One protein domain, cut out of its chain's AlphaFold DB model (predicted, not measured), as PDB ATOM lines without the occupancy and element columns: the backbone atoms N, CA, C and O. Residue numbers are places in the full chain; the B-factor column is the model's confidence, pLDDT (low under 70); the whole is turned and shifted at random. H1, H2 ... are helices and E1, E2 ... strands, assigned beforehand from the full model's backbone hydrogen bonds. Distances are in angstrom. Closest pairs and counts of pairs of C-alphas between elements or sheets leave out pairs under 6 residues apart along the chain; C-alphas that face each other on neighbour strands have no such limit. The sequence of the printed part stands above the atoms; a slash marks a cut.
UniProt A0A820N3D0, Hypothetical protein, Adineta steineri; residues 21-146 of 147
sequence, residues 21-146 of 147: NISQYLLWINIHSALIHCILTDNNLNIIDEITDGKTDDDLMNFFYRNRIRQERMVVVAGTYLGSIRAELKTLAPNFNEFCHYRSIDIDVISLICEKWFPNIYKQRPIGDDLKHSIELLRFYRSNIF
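What this domain is: This is residues 21 to 146 of the 147 residues of the protein "Hypothetical protein" of Adineta steineri (UniProt A0A820N3D0). A twisted sheet of five strands forms the core, with H1 and H2 over one face and the first part of the long helix H6 over the other; H3 fills the corner between H1 and H2. Past the end of E5, H4, little H5 and the rest of H6 run out beyond the sheet and make one end of the longest axis. The printed part has 126 residues with six named helices and five named strands, in the order E1 E2 E3 H1 E4 H2 H3 E5 H4 H5 H6. The sheet is mixed, in the order E3 E2 E1 E4 E5, and the class is mixed, helices and strands. The whole is compact, with a radius of gyration of the C-alphas of 14.5 A and spans of 44 by 32 by 21 A.

Where its parts are: E1, residues 25 to 32, begins at C-alpha 25 (32.104, 22.735, -11.672) and is 22.7 A long. E2, residues 35 to 42, is 23.2 A long, and E3, residues 47 to 54, 17.3 A. H1 is residues 57 to 66, E4 75 to 79, H2 82 to 92, H3 94 to 99 and E5 104 to 106. H4, residues 107 to 117, is 15.2 A long; H5 is residues 119 to 122. H6, residues 131 to 144, is 20.2 A long and ends at C-alpha 144 (19.848, 39.140, -4.030).

How they stand to each other: E1, E2 and E3 form a meander, each strand the antiparallel neighbour of the one before, with N 28 and O 39 at 2.8 A and N 38 and O 51 at 2.8 A. E4 is parallel to E1, with N 78 and O 27 at 2.8 A, and to E5, with N 105 and O 77 at 2.9 A. E3, H1, E4 is a split strand-helix-strand unit, with E2 and E1 between its strands, and E4, H2 H3, E5 is an unsplit one, its strands being neighbours; both crossovers are right-handed. The three layers are H1 and H2 on one face, the sheet, and H6 on the opposite face. H1 is over E2, along the strands, at a height over the sheet of 8.9 A. H2 runs across the strands at 8.5 A. H6 runs slantwise to them at 9.6 A; C-alphas 28 and 131 are its closest to E1, at 6.6 A. H3 touches H1, closest C-alphas 57 and 96 at 5.6 A, and H2, closest 90 and 97 at 5.8 A. H4 touches H5, closest C-alphas 115 and 122 at 5.2 A, and H6, closest 107 and 138 at 6.8 A, the same way at a tilt of 35.3 degrees, only just steep. Every O i to N i+4 pair is within hydrogen-bond range in H1, H2, H3, H4 and H6; H5 is too short for one.

The domain as a whole: The C-alphas of Asp 58 and Asn 120 are the two farthest apart, at 44.3 A. The printed part has no cut and no long link. Mean pLDDT of the printed part is 95.1; residues 21 to 23 are under 70.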
ATOM      1  N   ASN A  21      42.255  25.233  -9.462       55.31
ATOM      2  CA  ASN A  21      40.946  25.816  -9.245       55.31
ATOM      3  C   ASN A  21      40.040  24.692  -8.697       55.31
ATOM      4  O   ASN A  21      39.518  23.889  -9.463       55.31
ATOM      5  N   ILE A  22      39.978  24.566  -7.365       57.50
ATOM      6  CA  ILE A  22      39.515  23.378  -6.613       57.50
ATOM      7  C   ILE A  22      38.000  23.128  -6.803       57.50
ATOM      8  O   ILE A  22      37.434  22.155  -6.319       57.50
ATOM      9  N   SER A  23      37.318  24.020  -7.519       65.38
ATOM     10  CA  SER A  23      35.887  23.966  -7.795       65.38
ATOM     11  C   SER A  23      35.606  24.687  -9.113       65.38
ATOM     12  O   SER A  23      35.259  25.867  -9.129       65.38
ATOM     13  N   GLN A  24      35.832  23.997 -10.232       82.88
ATOM     14  CA  GLN A  24      35.473  24.526 -11.555       82.88
ATOM     15  C   GLN A  24      34.006  24.270 -11.902       82.88
ATOM     16  O   GLN A  24      33.429  25.008 -12.699       82.88
ATOM     17  N   TYR A  25      33.428  23.218 -11.319       95.50
ATOM     18  CA  TYR A  25      32.104  22.735 -11.672       95.50
ATOM     19  C   TYR A  25      31.259  22.477 -10.434       95.50
ATOM     20  O   TYR A  25      31.765  22.017  -9.403       95.50
ATOM     21  N   LEU A  26      29.957  22.691 -10.586       97.31
ATOM     22  CA  LEU A  26      28.958  22.182  -9.656       97.31
ATOM     23  C   LEU A  26      28.201  21.026 -10.301       97.31
ATOM     24  O   LEU A  26      27.772  21.129 -11.453       97.31
ATOM     25  N   LEU A  27      28.036  19.949  -9.540       97.81
ATOM     26  CA  LEU A  27      27.178  18.826  -9.880       97.81
ATOM     27  C   LEU A  27      25.893  18.920  -9.070       97.81
ATOM     28  O   LEU A  27      25.903  18.737  -7.855       97.81
ATOM     29  N   TRP A  28      24.799  19.160  -9.766       97.88
ATOM     30  CA  TRP A  28      23.456  19.101  -9.221       97.88
ATOM     31  C   TRP A  28      22.961  17.682  -9.367       97.88
ATOM     32  O   TRP A  28      23.108  17.107 -10.442       97.88
ATOM     33  N   ILE A  29      22.408  17.109  -8.310       95.94
ATOM     34  CA  ILE A  29      22.032  15.701  -8.300       95.94
ATOM     35  C   ILE A  29      20.684  15.513  -7.617       95.94
ATOM     36  O   ILE A  29      20.374  16.188  -6.640       95.94
ATOM     37  N   ASN A  30      19.893  14.597  -8.151       94.62
ATOM     38  CA  ASN A  30      18.702  14.060  -7.524       94.62
ATOM     39  C   ASN A  30      18.698  12.548  -7.752       94.62
ATOM     40  O   ASN A  30      19.095  12.080  -8.822       94.62
ATOM     41  N   ILE A  31      18.273  11.791  -6.748       92.88
ATOM     42  CA  ILE A  31      18.243  10.334  -6.803       92.88
ATOM     43  C   ILE A  31      16.807   9.894  -6.549       92.88
ATOM     44  O   ILE A  31      16.210  10.230  -5.531       92.88
ATOM     45  N   HIS A  32      16.235   9.161  -7.500       90.50
ATOM     46  CA  HIS A  32      14.872   8.656  -7.398       90.50
ATOM     47  C   HIS A  32      14.788   7.251  -7.992       90.50
ATOM     48  O   HIS A  32      15.140   7.029  -9.149       90.50
ATOM     49  N   SER A  33      14.283   6.288  -7.214       89.75
ATOM     50  CA  SER A  33      14.158   4.880  -7.636       89.75
ATOM     51  C   SER A  33      15.466   4.288  -8.185       89.75
ATOM     52  O   SER A  33      15.450   3.582  -9.191       89.75
ATOM     53  N   ALA A  34      16.594   4.593  -7.535       86.94
ATOM     54  CA  ALA A  34      17.947   4.208  -7.956       86.94
ATOM     55  C   ALA A  34      18.398   4.756  -9.328       86.94
ATOM     56  O   ALA A  34      19.452   4.362  -9.825       86.94
ATOM     57  N   LEU A  35      17.638   5.675  -9.933       94.06
ATOM     58  CA  LEU A  35      18.106   6.500 -11.043       94.06
ATOM     59  C   LEU A  35      18.700   7.789 -10.492       94.06
ATOM     60  O   LEU A  35      18.131   8.429  -9.607       94.06
ATOM     61  N   ILE A  36      19.840   8.162 -11.047       95.56
ATOM     62  CA  ILE A  36      20.621   9.321 -10.671       95.56
ATOM     63  C   ILE A  36      20.508  10.328 -11.812       95.56
ATOM     64  O   ILE A  36      21.046  10.132 -12.905       95.56
ATOM     65  N   HIS A  37      19.786  11.412 -11.546       97.00
ATOM     66  CA  HIS A  37      19.700  12.567 -12.428       97.00
ATOM     67  C   HIS A  37      20.768  13.565 -11.997       97.00
ATOM     68  O   HIS A  37      20.771  14.025 -10.856       97.00
ATOM     69  N   CYS A  38      21.684  13.897 -12.902       97.50
ATOM     70  CA  CYS A  38      22.705  14.907 -12.692       97.50
ATOM     71  C   CYS A  38      22.639  16.030 -13.729       97.50
ATOM     72  O   CYS A  38      22.463  15.785 -14.922       97.50
ATOM     73  N   ILE A  39      22.883  17.259 -13.278       98.62
ATOM     74  CA  ILE A  39      23.162  18.416 -14.133       98.62
ATOM     75  C   ILE A  39      24.535  18.964 -13.757       98.62
ATOM     76  O   ILE A  39      24.812  19.228 -12.588       98.62
ATOM     77  N   LEU A  40      25.402  19.152 -14.746       98.38
ATOM     78  CA  LEU A  40      26.701  19.787 -14.566       98.38
ATOM     79  C   LEU A  40      26.600  21.265 -14.939       98.38
ATOM     80  O   LEU A  40      26.091  21.609 -16.008       98.38
ATOM     81  N   THR A  41      27.121  22.140 -14.084       98.44
ATOM     82  CA  THR A  41      27.195  23.581 -14.359       98.44
ATOM     83  C   THR A  41      28.597  24.133 -14.154       98.44
ATOM     84  O   THR A  41      29.369  23.587 -13.364       98.44
ATOM     85  N   ASP A  42      28.906  25.237 -14.832       95.69
ATOM     86  CA  ASP A  42      30.080  26.056 -14.526       95.69
ATOM     87  C   ASP A  42      29.867  26.906 -13.251       95.69
ATOM     88  O   ASP A  42      28.785  26.942 -12.660       95.69
ATOM     89  N   ASN A  43      30.892  27.659 -12.846       92.00
ATOM     90  CA  ASN A  43      30.816  28.574 -11.698       92.00
ATOM     91  C   ASN A  43      29.817  29.733 -11.879       92.00
ATOM     92  O   ASN A  43      29.391  30.356 -10.903       92.00
ATOM     93  N   ASN A  44      29.409  30.024 -13.114       94.56
ATOM     94  CA  ASN A  44      28.380  31.014 -13.407       94.56
ATOM     95  C   ASN A  44      26.966  30.423 -13.345       94.56
ATOM     96  O   ASN A  44      26.004  31.190 -13.453       94.56
ATOM     97  N   LEU A  45      26.847  29.127 -13.038       96.50
ATOM     98  CA  LEU A  45      25.620  28.337 -13.004       96.50
ATOM     99  C   LEU A  45      25.041  28.073 -14.395       96.50
ATOM    100  O   LEU A  45      23.855  27.779 -14.503       96.50
ATOM    101  N   ASN A  46      25.823  28.194 -15.467       97.12
ATOM    102  CA  ASN A  46      25.391  27.802 -16.808       97.12
ATOM    103  C   ASN A  46      25.401  26.281 -16.922       97.12
ATOM    104  O   ASN A  46      26.376  25.644 -16.527       97.12
ATOM    105  N   ILE A  47      24.329  25.708 -17.469       98.00
ATOM    106  CA  ILE A  47      24.233  24.264 -17.700       98.00
ATOM    107  C   ILE A  47      25.198  23.885 -18.821       98.00
ATOM    108  O   ILE A  47      25.139  24.453 -19.910       98.00
ATOM    109  N   ILE A  48      26.079  22.935 -18.527       98.06
ATOM    110  CA  ILE A  48      27.044  22.368 -19.472       98.06
ATOM    111  C   ILE A  48      26.457  21.105 -20.092       98.06
ATOM    112  O   ILE A  48      26.486  20.945 -21.309       98.06
ATOM    113  N   ASP A  49      25.944  20.211 -19.248       98.25
ATOM    114  CA  ASP A  49      25.471  18.894 -19.656       98.25
ATOM    115  C   ASP A  49      24.532  18.294 -18.596       98.25
ATOM    116  O   ASP A  49      24.518  18.724 -17.439       98.25
ATOM    117  N   GLU A  50      23.747  17.299 -18.992       98.19
ATOM    118  CA  GLU A  50      22.713  16.656 -18.183       98.19
ATOM    119  C   GLU A  50      22.655  15.148 -18.491       98.19
ATOM    120  O   GLU A  50      22.790  14.707 -19.637       98.19
ATOM    121  N   ILE A  51      22.468  14.342 -17.449       97.38
ATOM    122  CA  ILE A  51      22.191  12.904 -17.538       97.38
ATOM    123  C   ILE A  51      21.022  12.594 -16.608       97.38
ATOM    124  O   ILE A  51      21.062  12.941 -15.436       97.38
ATOM    125  N   THR A  52      19.961  11.978 -17.120       96.19
ATOM    126  CA  THR A  52      18.715  11.758 -16.360       96.19
ATOM    127  C   THR A  52      18.561  10.330 -15.844       96.19
ATOM    128  O   THR A  52      17.719  10.070 -14.992       96.19
ATOM    129  N   ASP A  53      19.333   9.394 -16.386       94.69
ATOM    130  CA  ASP A  53      19.147   7.953 -16.234       94.69
ATOM    131  C   ASP A  53      20.426   7.222 -15.802       94.69
ATOM    132  O   ASP A  53      20.560   6.019 -16.042       94.69
ATOM    133  N   GLY A  54      21.350   7.928 -15.137       95.94
ATOM    134  CA  GLY A  54      22.541   7.316 -14.551       95.94
ATOM    135  C   GLY A  54      22.151   6.270 -13.507       95.94
ATOM    136  O   GLY A  54      21.232   6.491 -12.722       95.94
ATOM    137  N   LYS A  55      22.808   5.110 -13.503       94.06
ATOM    138  CA  LYS A  55      22.467   3.994 -12.596       94.06
ATOM    139  C   LYS A  55      23.662   3.479 -11.821       94.06
ATOM    140  O   LYS A  55      23.510   2.978 -10.713       94.06
ATOM    141  N   THR A  56      24.836   3.560 -12.429       95.38
ATOM    142  CA  THR A  56      26.067   2.962 -11.920       95.38
ATOM    143  C   THR A  56      27.161   4.011 -11.768       95.38
ATOM    144  O   THR A  56      27.110   5.072 -12.393       95.38
ATOM    145  N   ASP A  57      28.186   3.692 -10.974       96.31
ATOM    146  CA  ASP A  57      29.429   4.470 -10.925       96.31
ATOM    147  C   ASP A  57      29.979   4.754 -12.328       96.31
ATOM    148  O   ASP A  57      30.324   5.893 -12.638       96.31
ATOM    149  N   ASP A  58      30.016   3.739 -13.195       97.50
ATOM    150  CA  ASP A  58      30.582   3.861 -14.537       97.50
ATOM    151  C   ASP A  58      29.783   4.825 -15.421       97.50
ATOM    152  O   ASP A  58      30.382   5.599 -16.170       97.50
ATOM    153  N   ASP A  59      28.449   4.851 -15.315       97.38
ATOM    154  CA  ASP A  59      27.616   5.813 -16.051       97.38
ATOM    155  C   ASP A  59      27.981   7.255 -15.674       97.38
ATOM    156  O   ASP A  59      28.164   8.119 -16.538       97.38
ATOM    157  N   LEU A  60      28.134   7.508 -14.372       97.94
ATOM    158  CA  LEU A  60      28.441   8.833 -13.842       97.94
ATOM    159  C   LEU A  60      29.896   9.240 -14.118       97.94
ATOM    160  O   LEU A  60      30.182  10.392 -14.459       97.94
ATOM    161  N   MET A  61      30.830   8.293 -14.057       98.06
ATOM    162  CA  MET A  61      32.219   8.522 -14.453       98.06
ATOM    163  C   MET A  61      32.330   8.805 -15.955       98.06
ATOM    164  O   MET A  61      33.024   9.740 -16.354       98.06
ATOM    165  N   ASN A  62      31.586   8.088 -16.801       98.12
ATOM    166  CA  ASN A  62      31.504   8.369 -18.236       98.12
ATOM    167  C   ASN A  62      30.895   9.749 -18.520       98.12
ATOM    168  O   ASN A  62      31.365  10.454 -19.420       98.12
ATOM    169  N   PHE A  63      29.907  10.174 -17.728       98.19
ATOM    170  CA  PHE A  63      29.369  11.534 -17.766       98.19
ATOM    171  C   PHE A  63      30.449  12.591 -17.463       98.19
ATOM    172  O   PHE A  63      30.571  13.579 -18.189       98.19
ATOM    173  N   PHE A  64      31.319  12.375 -16.475       97.06
ATOM    174  CA  PHE A  64      32.489  13.242 -16.266       97.06
ATOM    175  C   PHE A  64      33.480  13.164 -17.426       97.06
ATOM    176  O   PHE A  64      34.008  14.187 -17.882       97.06
ATOM    177  N   TYR A  65      33.692  11.968 -17.971       96.62
ATOM    178  CA  TYR A  65      34.658  11.784 -19.033       96.62
ATOM    179  C   TYR A  65      34.262  12.485 -20.335       96.62
ATOM    180  O   TYR A  65      35.102  13.171 -20.936       96.62
ATOM    181  N   ARG A  66      32.998  12.411 -20.756       96.81
ATOM    182  CA  ARG A  66      32.534  13.142 -21.947       96.81
ATOM    183  C   ARG A  66      32.646  14.666 -21.777       96.81
ATOM    184  O   ARG A  66      32.960  15.357 -22.741       96.81
ATOM    185  N   ASN A  67      32.566  15.160 -20.539       96.00
ATOM    186  CA  ASN A  67      32.751  16.569 -20.172       96.00
ATOM    187  C   ASN A  67      34.207  16.973 -19.880       96.00
ATOM    188  O   ASN A  67      34.463  18.032 -19.317       96.00
ATOM    189  N   ARG A  68      35.189  16.147 -20.271       95.12
ATOM    190  CA  ARG A  68      36.634  16.420 -20.093       95.12
ATOM    191  C   ARG A  68      37.081  16.578 -18.631       95.12
ATOM    192  O   ARG A  68      38.192  17.036 -18.376       95.12
ATOM    193  N   ILE A  69      36.283  16.114 -17.672       95.06
ATOM    194  CA  ILE A  69      36.666  16.046 -16.263       95.06
ATOM    195  C   ILE A  69      37.449  14.743 -16.072       95.06
ATOM    196  O   ILE A  69      36.920  13.654 -16.276       95.06
ATOM    197  N   ARG A  70      38.753  14.844 -15.793       93.56
ATOM    198  CA  ARG A  70      39.653  13.689 -15.567       93.56
ATOM    199  C   ARG A  70      40.340  13.707 -14.213       93.56
ATOM    200  O   ARG A  70      40.920  12.707 -13.814       93.56
ATOM    201  N   GLN A  71      40.298  14.845 -13.534       92.56
ATOM    202  CA  GLN A  71      40.966  15.025 -12.262       92.56
ATOM    203  C   GLN A  71      39.943  14.974 -11.130       92.56
ATOM    204  O   GLN A  71      38.927  15.672 -11.177       92.56
ATOM    205  N   GLU A  72      40.249  14.181 -10.109       93.88
ATOM    206  CA  GLU A  72      39.472  14.124  -8.876       93.88
ATOM    207  C   GLU A  72      39.386  15.492  -8.192       93.88
ATOM    208  O   GLU A  72      40.254  16.361  -8.343       93.88
ATOM    209  N   ARG A  73      38.342  15.645  -7.376       92.19
ATOM    210  CA  ARG A  73      38.109  16.795  -6.496       92.19
ATOM    211  C   ARG A  73      37.947  18.127  -7.241       92.19
ATOM    212  O   ARG A  73      38.110  19.176  -6.642       92.19
ATOM    213  N   MET A  74      37.580  18.101  -8.522       93.06
ATOM    214  CA  MET A  74      37.299  19.309  -9.318       93.06
ATOM    215  C   MET A  74      35.824  19.744  -9.293       93.06
ATOM    216  O   MET A  74      35.501  20.866  -9.694       93.06
ATOM    217  N   VAL A  75      34.932  18.845  -8.866       96.62
ATOM    218  CA  VAL A  75      33.474  18.995  -8.958       96.62
ATOM    219  C   VAL A  75      32.864  19.005  -7.562       96.62
ATOM    220  O   VAL A  75      33.067  18.061  -6.799       96.62
ATOM    221  N   VAL A  76      32.116  20.049  -7.217       96.81
ATOM    222  CA  VAL A  76      31.421  20.175  -5.926       96.81
ATOM    223  C   VAL A  76      29.961  19.771  -6.096       96.81
ATOM    224  O   VAL A  76      29.286  20.266  -6.992       96.81
ATOM    225  N   VAL A  77      29.453  18.891  -5.231       97.19
ATOM    226  CA  VAL A  77      28.035  18.500  -5.270       97.19
ATOM    227  C   VAL A  77      27.178  19.608  -4.658       97.19
ATOM    228  O   VAL A  77      27.490  20.107  -3.574       97.19
ATOM    229  N   ALA A  78      26.107  19.989  -5.344       96.75
ATOM    230  CA  ALA A  78      25.166  21.019  -4.933       96.75
ATOM    231  C   ALA A  78      23.723  20.511  -5.046       96.75
ATOM    232  O   ALA A  78      23.420  19.670  -5.889       96.75
ATOM    233  N   GLY A  79      22.830  21.023  -4.206       94.81
ATOM    234  CA  GLY A  79      21.410  20.680  -4.269       94.81
ATOM    235  C   GLY A  79      20.671  20.935  -2.963       94.81
ATOM    236  O   GLY A  79      21.237  21.461  -2.000       94.81
ATOM    237  N   THR A  80      19.398  20.560  -2.953       93.62
ATOM    238  CA  THR A  80      18.564  20.439  -1.751       93.62
ATOM    239  C   THR A  80      18.711  19.035  -1.159       93.62
ATOM    240  O   THR A  80      19.212  18.120  -1.817       93.62
ATOM    241  N   TYR A  81      18.336  18.854   0.108       92.62
ATOM    242  CA  TYR A  81      18.425  17.580   0.833       92.62
ATOM    243  C   TYR A  81      19.819  16.928   0.768       92.62
ATOM    244  O   TYR A  81      19.972  15.702   0.745       92.62
ATOM    245  N   LEU A  82      20.864  17.761   0.748       93.25
ATOM    246  CA  LEU A  82      22.212  17.371   0.336       93.25
ATOM    247  C   LEU A  82      22.840  16.291   1.222       93.25
ATOM    248  O   LEU A  82      23.600  15.452   0.736       93.25
ATOM    249  N   GLY A  83      22.513  16.289   2.517       92.56
ATOM    250  CA  GLY A  83      22.950  15.250   3.449       92.56
ATOM    251  C   GLY A  83      22.469  13.854   3.040       92.56
ATOM    252  O   GLY A  83      23.274  12.923   2.984       92.56
ATOM    253  N   SER A  84      21.185  13.721   2.695       93.88
ATOM    254  CA  SER A  84      20.593  12.460   2.229       93.88
ATOM    255  C   SER A  84      21.192  12.032   0.896       93.88
ATOM    256  O   SER A  84      21.631  10.895   0.756       93.88
ATOM    257  N   ILE A  85      21.314  12.974  -0.042       94.00
ATOM    258  CA  ILE A  85      21.922  12.737  -1.352       94.00
ATOM    259  C   ILE A  85      23.350  12.207  -1.222       94.00
ATOM    260  O   ILE A  85      23.710  11.227  -1.868       94.00
ATOM    261  N   ARG A  86      24.188  12.824  -0.380       95.12
ATOM    262  CA  ARG A  86      25.570  12.369  -0.175       95.12
ATOM    263  C   ARG A  86      25.637  10.983   0.455       95.12
ATOM    264  O   ARG A  86      26.511  10.197   0.086       95.12
ATOM    265  N   ALA A  87      24.746  10.684   1.398       95.31
ATOM    266  CA  ALA A  87      24.668   9.366   2.015       95.31
ATOM    267  C   ALA A  87      24.252   8.293   1.000       95.31
ATOM    268  O   ALA A  87      24.865   7.228   0.950       95.31
ATOM    269  N   GLU A  88      23.259   8.588   0.164       94.38
ATOM    270  CA  GLU A  88      22.773   7.671  -0.862       94.38
ATOM    271  C   GLU A  88      23.805   7.467  -1.976       94.38
ATOM    272  O   GLU A  88      24.104   6.326  -2.328       94.38
ATOM    273  N   LEU A  89      24.455   8.537  -2.446       94.38
ATOM    274  CA  LEU A  89      25.518   8.452  -3.449       94.38
ATOM    275  C   LEU A  89      26.709   7.623  -2.956       94.38
ATOM    276  O   LEU A  89      27.270   6.845  -3.717       94.38
ATOM    277  N   LYS A  90      27.075   7.733  -1.672       95.62
ATOM    278  CA  LYS A  90      28.136   6.912  -1.071       95.62
ATOM    279  C   LYS A  90      27.826   5.410  -1.129       95.62
ATOM    280  O   LYS A  90      28.759   4.613  -1.157       95.62
ATOM    281  N   THR A  91      26.550   5.030  -1.133       95.12
ATOM    282  CA  THR A  91      26.116   3.631  -1.240       95.12
ATOM    283  C   THR A  91      25.947   3.194  -2.694       95.12
ATOM    284  O   THR A  91      26.400   2.110  -3.048       95.12
ATOM    285  N   LEU A  92      25.290   4.010  -3.526       95.38
ATOM    286  CA  LEU A  92      24.945   3.650  -4.906       95.38
ATOM    287  C   LEU A  92      26.111   3.804  -5.889       95.38
ATOM    288  O   LEU A  92      26.227   3.008  -6.816       95.38
ATOM    289  N   ALA A  93      26.944   4.828  -5.698       96.38
ATOM    290  CA  ALA A  93      28.061   5.163  -6.577       96.38
ATOM    291  C   ALA A  93      29.287   5.654  -5.767       96.38
ATOM    292  O   ALA A  93      29.642   6.844  -5.809       96.38
ATOM    293  N   PRO A  94      29.902   4.783  -4.940       97.31
ATOM    294  CA  PRO A  94      30.995   5.153  -4.040       97.31
ATOM    295  C   PRO A  94      32.204   5.776  -4.745       97.31
ATOM    296  O   PRO A  94      32.745   6.761  -4.236       97.31
ATOM    297  N   ASN A  95      32.617   5.245  -5.901       97.38
ATOM    298  CA  ASN A  95      33.815   5.717  -6.602       97.38
ATOM    299  C   ASN A  95      33.598   7.121  -7.175       97.38
ATOM    300  O   ASN A  95      34.454   7.992  -7.052       97.38
ATOM    301  N   PHE A  96      32.423   7.377  -7.742       97.56
ATOM    302  CA  PHE A  96      32.012   8.674  -8.255       97.56
ATOM    303  C   PHE A  96      31.843   9.700  -7.128       97.56
ATOM    304  O   PHE A  96      32.297  10.844  -7.246       97.56
ATOM    305  N   ASN A  97      31.242   9.298  -6.000       97.19
ATOM    306  CA  ASN A  97      31.160  10.149  -4.814       97.19
ATOM    307  C   ASN A  97      32.554  10.535  -4.298       97.19
ATOM    308  O   ASN A  97      32.766  11.683  -3.900       97.19
ATOM    309  N   GLU A  98      33.495   9.589  -4.300       96.69
ATOM    310  CA  GLU A  98      34.882   9.841  -3.925       96.69
ATOM    311  C   GLU A  98      35.614  10.692  -4.968       96.69
ATOM    312  O   GLU A  98      36.389  11.567  -4.601       96.69
ATOM    313  N   PHE A  99      35.326  10.538  -6.256       96.56
ATOM    314  CA  PHE A  99      35.897  11.393  -7.291       96.56
ATOM    315  C   PHE A  99      35.456  12.858  -7.127       96.56
ATOM    316  O   PHE A  99      36.237  13.789  -7.356       96.56
ATOM    317  N   CYS A 100      34.213  13.088  -6.695       96.94
ATOM    318  CA  CYS A 100      33.711  14.421  -6.372       96.94
ATOM    319  C   CYS A 100      34.482  15.052  -5.198       96.94
ATOM    320  O   CYS A 100      35.010  14.390  -4.304       96.94
ATOM    321  N   HIS A 101      34.532  16.380  -5.157       95.88
ATOM    322  CA  HIS A 101      35.115  17.112  -4.039       95.88
ATOM    323  C   HIS A 101      34.321  16.847  -2.745       95.88
ATOM    324  O   HIS A 101      33.113  16.631  -2.789       95.88
ATOM    325  N   TYR A 102      34.981  16.862  -1.582       93.31
ATOM    326  CA  TYR A 102      34.345  16.545  -0.292       93.31
ATOM    327  C   TYR A 102      33.358  17.629   0.184       93.31
ATOM    328  O   TYR A 102      32.350  17.333   0.823       93.31
ATOM    329  N   ARG A 103      33.648  18.902  -0.126       93.69
ATOM    330  CA  ARG A 103      32.722  20.025   0.109       93.69
ATOM    331  C   ARG A 103      31.461  19.861  -0.727       93.69
ATOM    332  O   ARG A 103      31.488  19.254  -1.797       93.69
ATOM    333  N   SER A 104      30.382  20.449  -0.236       94.88
ATOM    334  CA  SER A 104      29.094  20.452  -0.913       94.88
ATOM    335  C   SER A 104      28.390  21.793  -0.670       94.88
ATOM    336  O   SER A 104      28.711  22.474   0.306       94.88
ATOM    337  N   ILE A 105      27.475  22.185  -1.556       95.62
ATOM    338  CA  ILE A 105      26.673  23.411  -1.428       95.62
ATOM    339  C   ILE A 105      25.221  23.028  -1.155       95.62
ATOM    340  O   ILE A 105      24.550  22.472  -2.021       95.62
ATOM    341  N   ASP A 106      24.752  23.336   0.051       96.50
ATOM    342  CA  ASP A 106      23.392  23.034   0.496       96.50
ATOM    343  C   ASP A 106      22.484  24.250   0.298       96.50
ATOM    344  O   ASP A 106      22.649  25.289   0.946       96.50
ATOM    345  N   ILE A 107      21.541  24.125  -0.636       96.62
ATOM    346  CA  ILE A 107      20.619  25.209  -0.985       96.62
ATOM    347  C   ILE A 107      19.570  25.423   0.110       96.62
ATOM    348  O   ILE A 107      19.110  26.554   0.287       96.62
ATOM    349  N   ASP A 108      19.240  24.401   0.902       96.25
ATOM    350  CA  ASP A 108      18.286  24.532   2.006       96.25
ATOM    351  C   ASP A 108      18.879  25.383   3.132       96.25
ATOM    352  O   ASP A 108      18.185  26.207   3.727       96.25
ATOM    353  N   VAL A 109      20.193  25.277   3.364       97.56
ATOM    354  CA  VAL A 109      20.909  26.156   4.305       97.56
ATOM    355  C   VAL A 109      20.844  27.616   3.852       97.56
ATOM    356  O   VAL A 109      20.554  28.500   4.661       97.56
ATOM    357  N   ILE A 110      21.072  27.890   2.564       97.50
ATOM    358  CA  ILE A 110      20.978  29.254   2.015       97.50
ATOM    359  C   ILE A 110      19.535  29.767   2.109       97.50
ATOM    360  O   ILE A 110      19.314  30.909   2.513       97.50
ATOM    361  N   SER A 111      18.558  28.914   1.802       97.38
ATOM    362  CA  SER A 111      17.130  29.223   1.913       97.38
ATOM    363  C   SER A 111      16.745  29.592   3.343       97.38
ATOM    364  O   SER A 111      16.103  30.619   3.555       97.38
ATOM    365  N   LEU A 112      17.214  28.823   4.330       98.12
ATOM    366  CA  LEU A 112      16.980  29.071   5.751       98.12
ATOM    367  C   LEU A 112      17.598  30.399   6.214       98.12
ATOM    368  O   LEU A 112      16.970  31.152   6.965       98.12
ATOM    369  N   ILE A 113      18.819  30.707   5.767       98.31
ATOM    370  CA  ILE A 113      19.466  31.999   6.033       98.31
ATOM    371  C   ILE A 113      18.647  33.131   5.403       98.31
ATOM    372  O   ILE A 113      18.356  34.126   6.071       98.31
ATOM    373  N   CYS A 114      18.234  32.978   4.143       98.38
ATOM    374  CA  CYS A 114      17.432  33.971   3.437       98.38
ATOM    375  C   CYS A 114      16.083  34.209   4.125       98.38
ATOM    376  O   CYS A 114      15.669  35.354   4.266       98.38
ATOM    377  N   GLU A 115      15.405  33.159   4.580       98.25
ATOM    378  CA  GLU A 115      14.136  33.268   5.296       98.25
ATOM    379  C   GLU A 115      14.282  34.062   6.598       98.25
ATOM    380  O   GLU A 115      13.471  34.945   6.883       98.25
ATOM    381  N   LYS A 116      15.340  33.788   7.373       98.38
ATOM    382  CA  LYS A 116      15.575  34.439   8.669       98.38
ATOM    383  C   LYS A 116      16.063  35.876   8.536       98.38
ATOM    384  O   LYS A 116      15.634  36.732   9.303       98.38
ATOM    385  N   TRP A 117      17.006  36.131   7.633       98.25
ATOM    386  CA  TRP A 117      17.710  37.416   7.563       98.25
ATOM    387  C   TRP A 117      17.157  38.337   6.474       98.25
ATOM    388  O   TRP A 117      17.285  39.554   6.579       98.25
ATOM    389  N   PHE A 118      16.486  37.780   5.464       98.06
ATOM    390  CA  PHE A 118      15.948  38.509   4.315       98.06
ATOM    391  C   PHE A 118      14.513  38.054   3.962       98.06
ATOM    392  O   PHE A 118      14.239  37.697   2.812       98.06
ATOM    393  N   PRO A 119      13.553  38.085   4.907       98.06
ATOM    394  CA  PRO A 119      12.229  37.474   4.735       98.06
ATOM    395  C   PRO A 119      11.434  38.022   3.538       98.06
ATOM    396  O   PRO A 119      10.677  37.290   2.902       98.06
ATOM    397  N   ASN A 120      11.607  39.303   3.194       98.25
ATOM    398  CA  ASN A 120      10.943  39.906   2.032       98.25
ATOM    399  C   ASN A 120      11.515  39.410   0.697       98.25
ATOM    400  O   ASN A 120      10.768  39.292  -0.270       98.25
ATOM    401  N   ILE A 121      12.817  39.107   0.652       98.12
ATOM    402  CA  ILE A 121      13.476  38.506  -0.513       98.12
ATOM    403  C   ILE A 121      13.074  37.033  -0.602       98.12
ATOM    404  O   ILE A 121      12.672  36.569  -1.661       98.12
ATOM    405  N   TYR A 122      13.078  36.309   0.518       98.12
ATOM    406  CA  TYR A 122      12.702  34.895   0.557       98.12
ATOM    407  C   TYR A 122      11.301  34.613  -0.011       98.12
ATOM    408  O   TYR A 122      11.098  33.594  -0.670       98.12
ATOM    409  N   LYS A 123      10.338  35.521   0.196       98.00
ATOM    410  CA  LYS A 123       8.981  35.430  -0.380       98.00
ATOM    411  C   LYS A 123       8.939  35.541  -1.908       98.00
ATOM    412  O   LYS A 123       7.948  35.137  -2.500       98.00
ATOM    413  N   GLN A 124       9.974  36.104  -2.526       98.00
ATOM    414  CA  GLN A 124      10.083  36.296  -3.976       98.00
ATOM    415  C   GLN A 124      10.875  35.178  -4.656       98.00
ATOM    416  O   GLN A 124      11.040  35.209  -5.874       98.00
ATOM    417  N   ARG A 125      11.401  34.220  -3.883       97.44
ATOM    418  CA  ARG A 125      12.156  33.105  -4.447       97.44
ATOM    419  C   ARG A 125      11.280  32.334  -5.447       97.44
ATOM    420  O   ARG A 125      10.072  32.214  -5.213       97.44
ATOM    421  N   PRO A 126      11.865  31.782  -6.519       96.44
ATOM    422  CA  PRO A 126      11.133  30.886  -7.402       96.44
ATOM    423  C   PRO A 126      10.625  29.669  -6.610       96.44
ATOM    424  O   PRO A 126      11.205  29.306  -5.584       96.44
ATOM    425  N   ILE A 127       9.566  29.014  -7.088       93.56
ATOM    426  CA  ILE A 127       8.998  27.808  -6.466       93.56
ATOM    427  C   ILE A 127       9.046  26.663  -7.478       93.56
ATOM    428  O   ILE A 127       8.604  26.829  -8.612       93.56
ATOM    429  N   GLY A 128       9.543  25.510  -7.044       92.69
ATOM    430  CA  GLY A 128       9.614  24.273  -7.809       92.69
ATOM    431  C   GLY A 128      10.311  23.182  -6.996       92.69
ATOM    432  O   GLY A 128      10.718  23.411  -5.856       92.69
ATOM    433  N   ASP A 129      10.437  21.997  -7.575       88.81
ATOM    434  CA  ASP A 129      10.991  20.809  -6.917       88.81
ATOM    435  C   ASP A 129      12.015  20.051  -7.778       88.81
ATOM    436  O   ASP A 129      12.631  19.095  -7.307       88.81
ATOM    437  N   ASP A 130      12.249  20.492  -9.017       93.75
ATOM    438  CA  ASP A 130      13.217  19.867  -9.913       93.75
ATOM    439  C   ASP A 130      14.658  20.410  -9.744       93.75
ATOM    440  O   ASP A 130      14.956  21.375  -9.024       93.75
ATOM    441  N   LEU A 131      15.608  19.760 -10.421       95.00
ATOM    442  CA  LEU A 131      17.022  20.143 -10.368       95.00
ATOM    443  C   LEU A 131      17.297  21.519 -10.978       95.00
ATOM    444  O   LEU A 131      18.156  22.256 -10.489       95.00
ATOM    445  N   LYS A 132      16.576  21.885 -12.041       96.88
ATOM    446  CA  LYS A 132      16.757  23.170 -12.728       96.88
ATOM    447  C   LYS A 132      16.249  24.312 -11.860       96.88
ATOM    448  O   LYS A 132      16.880  25.367 -11.805       96.88
ATOM    449  N   HIS A 133      15.188  24.061 -11.111       96.31
ATOM    450  CA  HIS A 133      14.666  24.942 -10.097       96.31
ATOM    451  C   HIS A 133      15.693  25.179  -8.984       96.31
ATOM    452  O   HIS A 133      15.938  26.325  -8.622       96.31
ATOM    453  N   SER A 134      16.381  24.138  -8.507       96.50
ATOM    454  CA  SER A 134      17.460  24.300  -7.515       96.50
ATOM    455  C   SER A 134      18.603  25.199  -8.025       96.50
ATOM    456  O   SER A 134      19.123  26.034  -7.278       96.50
ATOM    457  N   ILE A 135      18.962  25.089  -9.312       97.88
ATOM    458  CA  ILE A 135      19.944  25.974  -9.966       97.88
ATOM    459  C   ILE A 135      19.432  27.419 -10.003       97.88
ATOM    460  O   ILE A 135      20.165  28.356  -9.676       97.88
ATOM    461  N   GLU A 136      18.178  27.614 -10.414       97.88
ATOM    462  CA  GLU A 136      17.537  28.928 -10.465       97.88
ATOM    463  C   GLU A 136      17.458  29.574  -9.081       97.88
ATOM    464  O   GLU A 136      17.741  30.762  -8.928       97.88
ATOM    465  N   LEU A 137      17.161  28.781  -8.057       97.56
ATOM    466  CA  LEU A 137      17.094  29.228  -6.681       97.56
ATOM    467  C   LEU A 137      18.460  29.730  -6.187       97.56
ATOM    468  O   LEU A 137      18.547  30.812  -5.602       97.56
ATOM    469  N   LEU A 138      19.553  29.022  -6.500       97.62
ATOM    470  CA  LEU A 138      20.897  29.519  -6.189       97.62
ATOM    471  C   LEU A 138      21.250  30.777  -6.992       97.62
ATOM    472  O   LEU A 138      21.870  31.685  -6.437       97.62
ATOM    473  N   ARG A 139      20.845  30.876  -8.268       97.88
ATOM    474  CA  ARG A 139      21.007  32.116  -9.053       97.88
ATOM    475  C   ARG A 139      20.280  33.283  -8.386       97.88
ATOM    476  O   ARG A 139      20.874  34.350  -8.245       97.88
ATOM    477  N   PHE A 140      19.044  33.061  -7.938       98.25
ATOM    478  CA  PHE A 140      18.237  34.043  -7.222       98.25
ATOM    479  C   PHE A 140      18.923  34.493  -5.929       98.25
ATOM    480  O   PHE A 140      19.061  35.693  -5.692       98.25
ATOM    481  N   TYR A 141      19.420  33.569  -5.104       98.06
ATOM    482  CA  TYR A 141      20.141  33.953  -3.890       98.06
ATOM    483  C   TYR A 141      21.447  34.686  -4.205       98.06
ATOM    484  O   TYR A 141      21.718  35.725  -3.598       98.06
ATOM    485  N   ARG A 142      22.216  34.222  -5.201       97.25
ATOM    486  CA  ARG A 142      23.452  34.878  -5.656       97.25
ATOM    487  C   ARG A 142      23.231  36.346  -6.010       97.25
ATOM    488  O   ARG A 142      24.057  37.165  -5.636       97.25
ATOM    489  N   SER A 143      22.140  36.685  -6.697       97.19
ATOM    490  CA  SER A 143      21.869  38.067  -7.115       97.19
ATOM    491  C   SER A 143      21.258  38.954  -6.031       97.19
ATOM    492  O   SER A 143      21.303  40.172  -6.166       97.19
ATOM    493  N   ASN A 144      20.641  38.374  -4.996       97.81
ATOM    494  CA  ASN A 144      19.848  39.140  -4.030       97.81
ATOM    495  C   ASN A 144      20.496  39.279  -2.647       97.81
ATOM    496  O   ASN A 144      20.238  40.275  -1.972       97.81
ATOM    497  N   ILE A 145      21.292  38.300  -2.196       96.94
ATOM    498  CA  ILE A 145      21.816  38.280  -0.814       96.94
ATOM    499  C   ILE A 145      23.337  38.106  -0.706       96.94
ATOM    500  O   ILE A 145      23.883  38.283   0.383       96.94
ATOM    501  N   PHE A 146      24.034  37.803  -1.804       94.94
ATOM    502  CA  PHE A 146      25.498  37.739  -1.854       94.94
ATOM    503  C   PHE A 146      26.059  38.977  -2.578       94.94
ATOM    504  O   PHE A 146      25.434  39.478  -3.511       94.94
TER     505      PHE A 146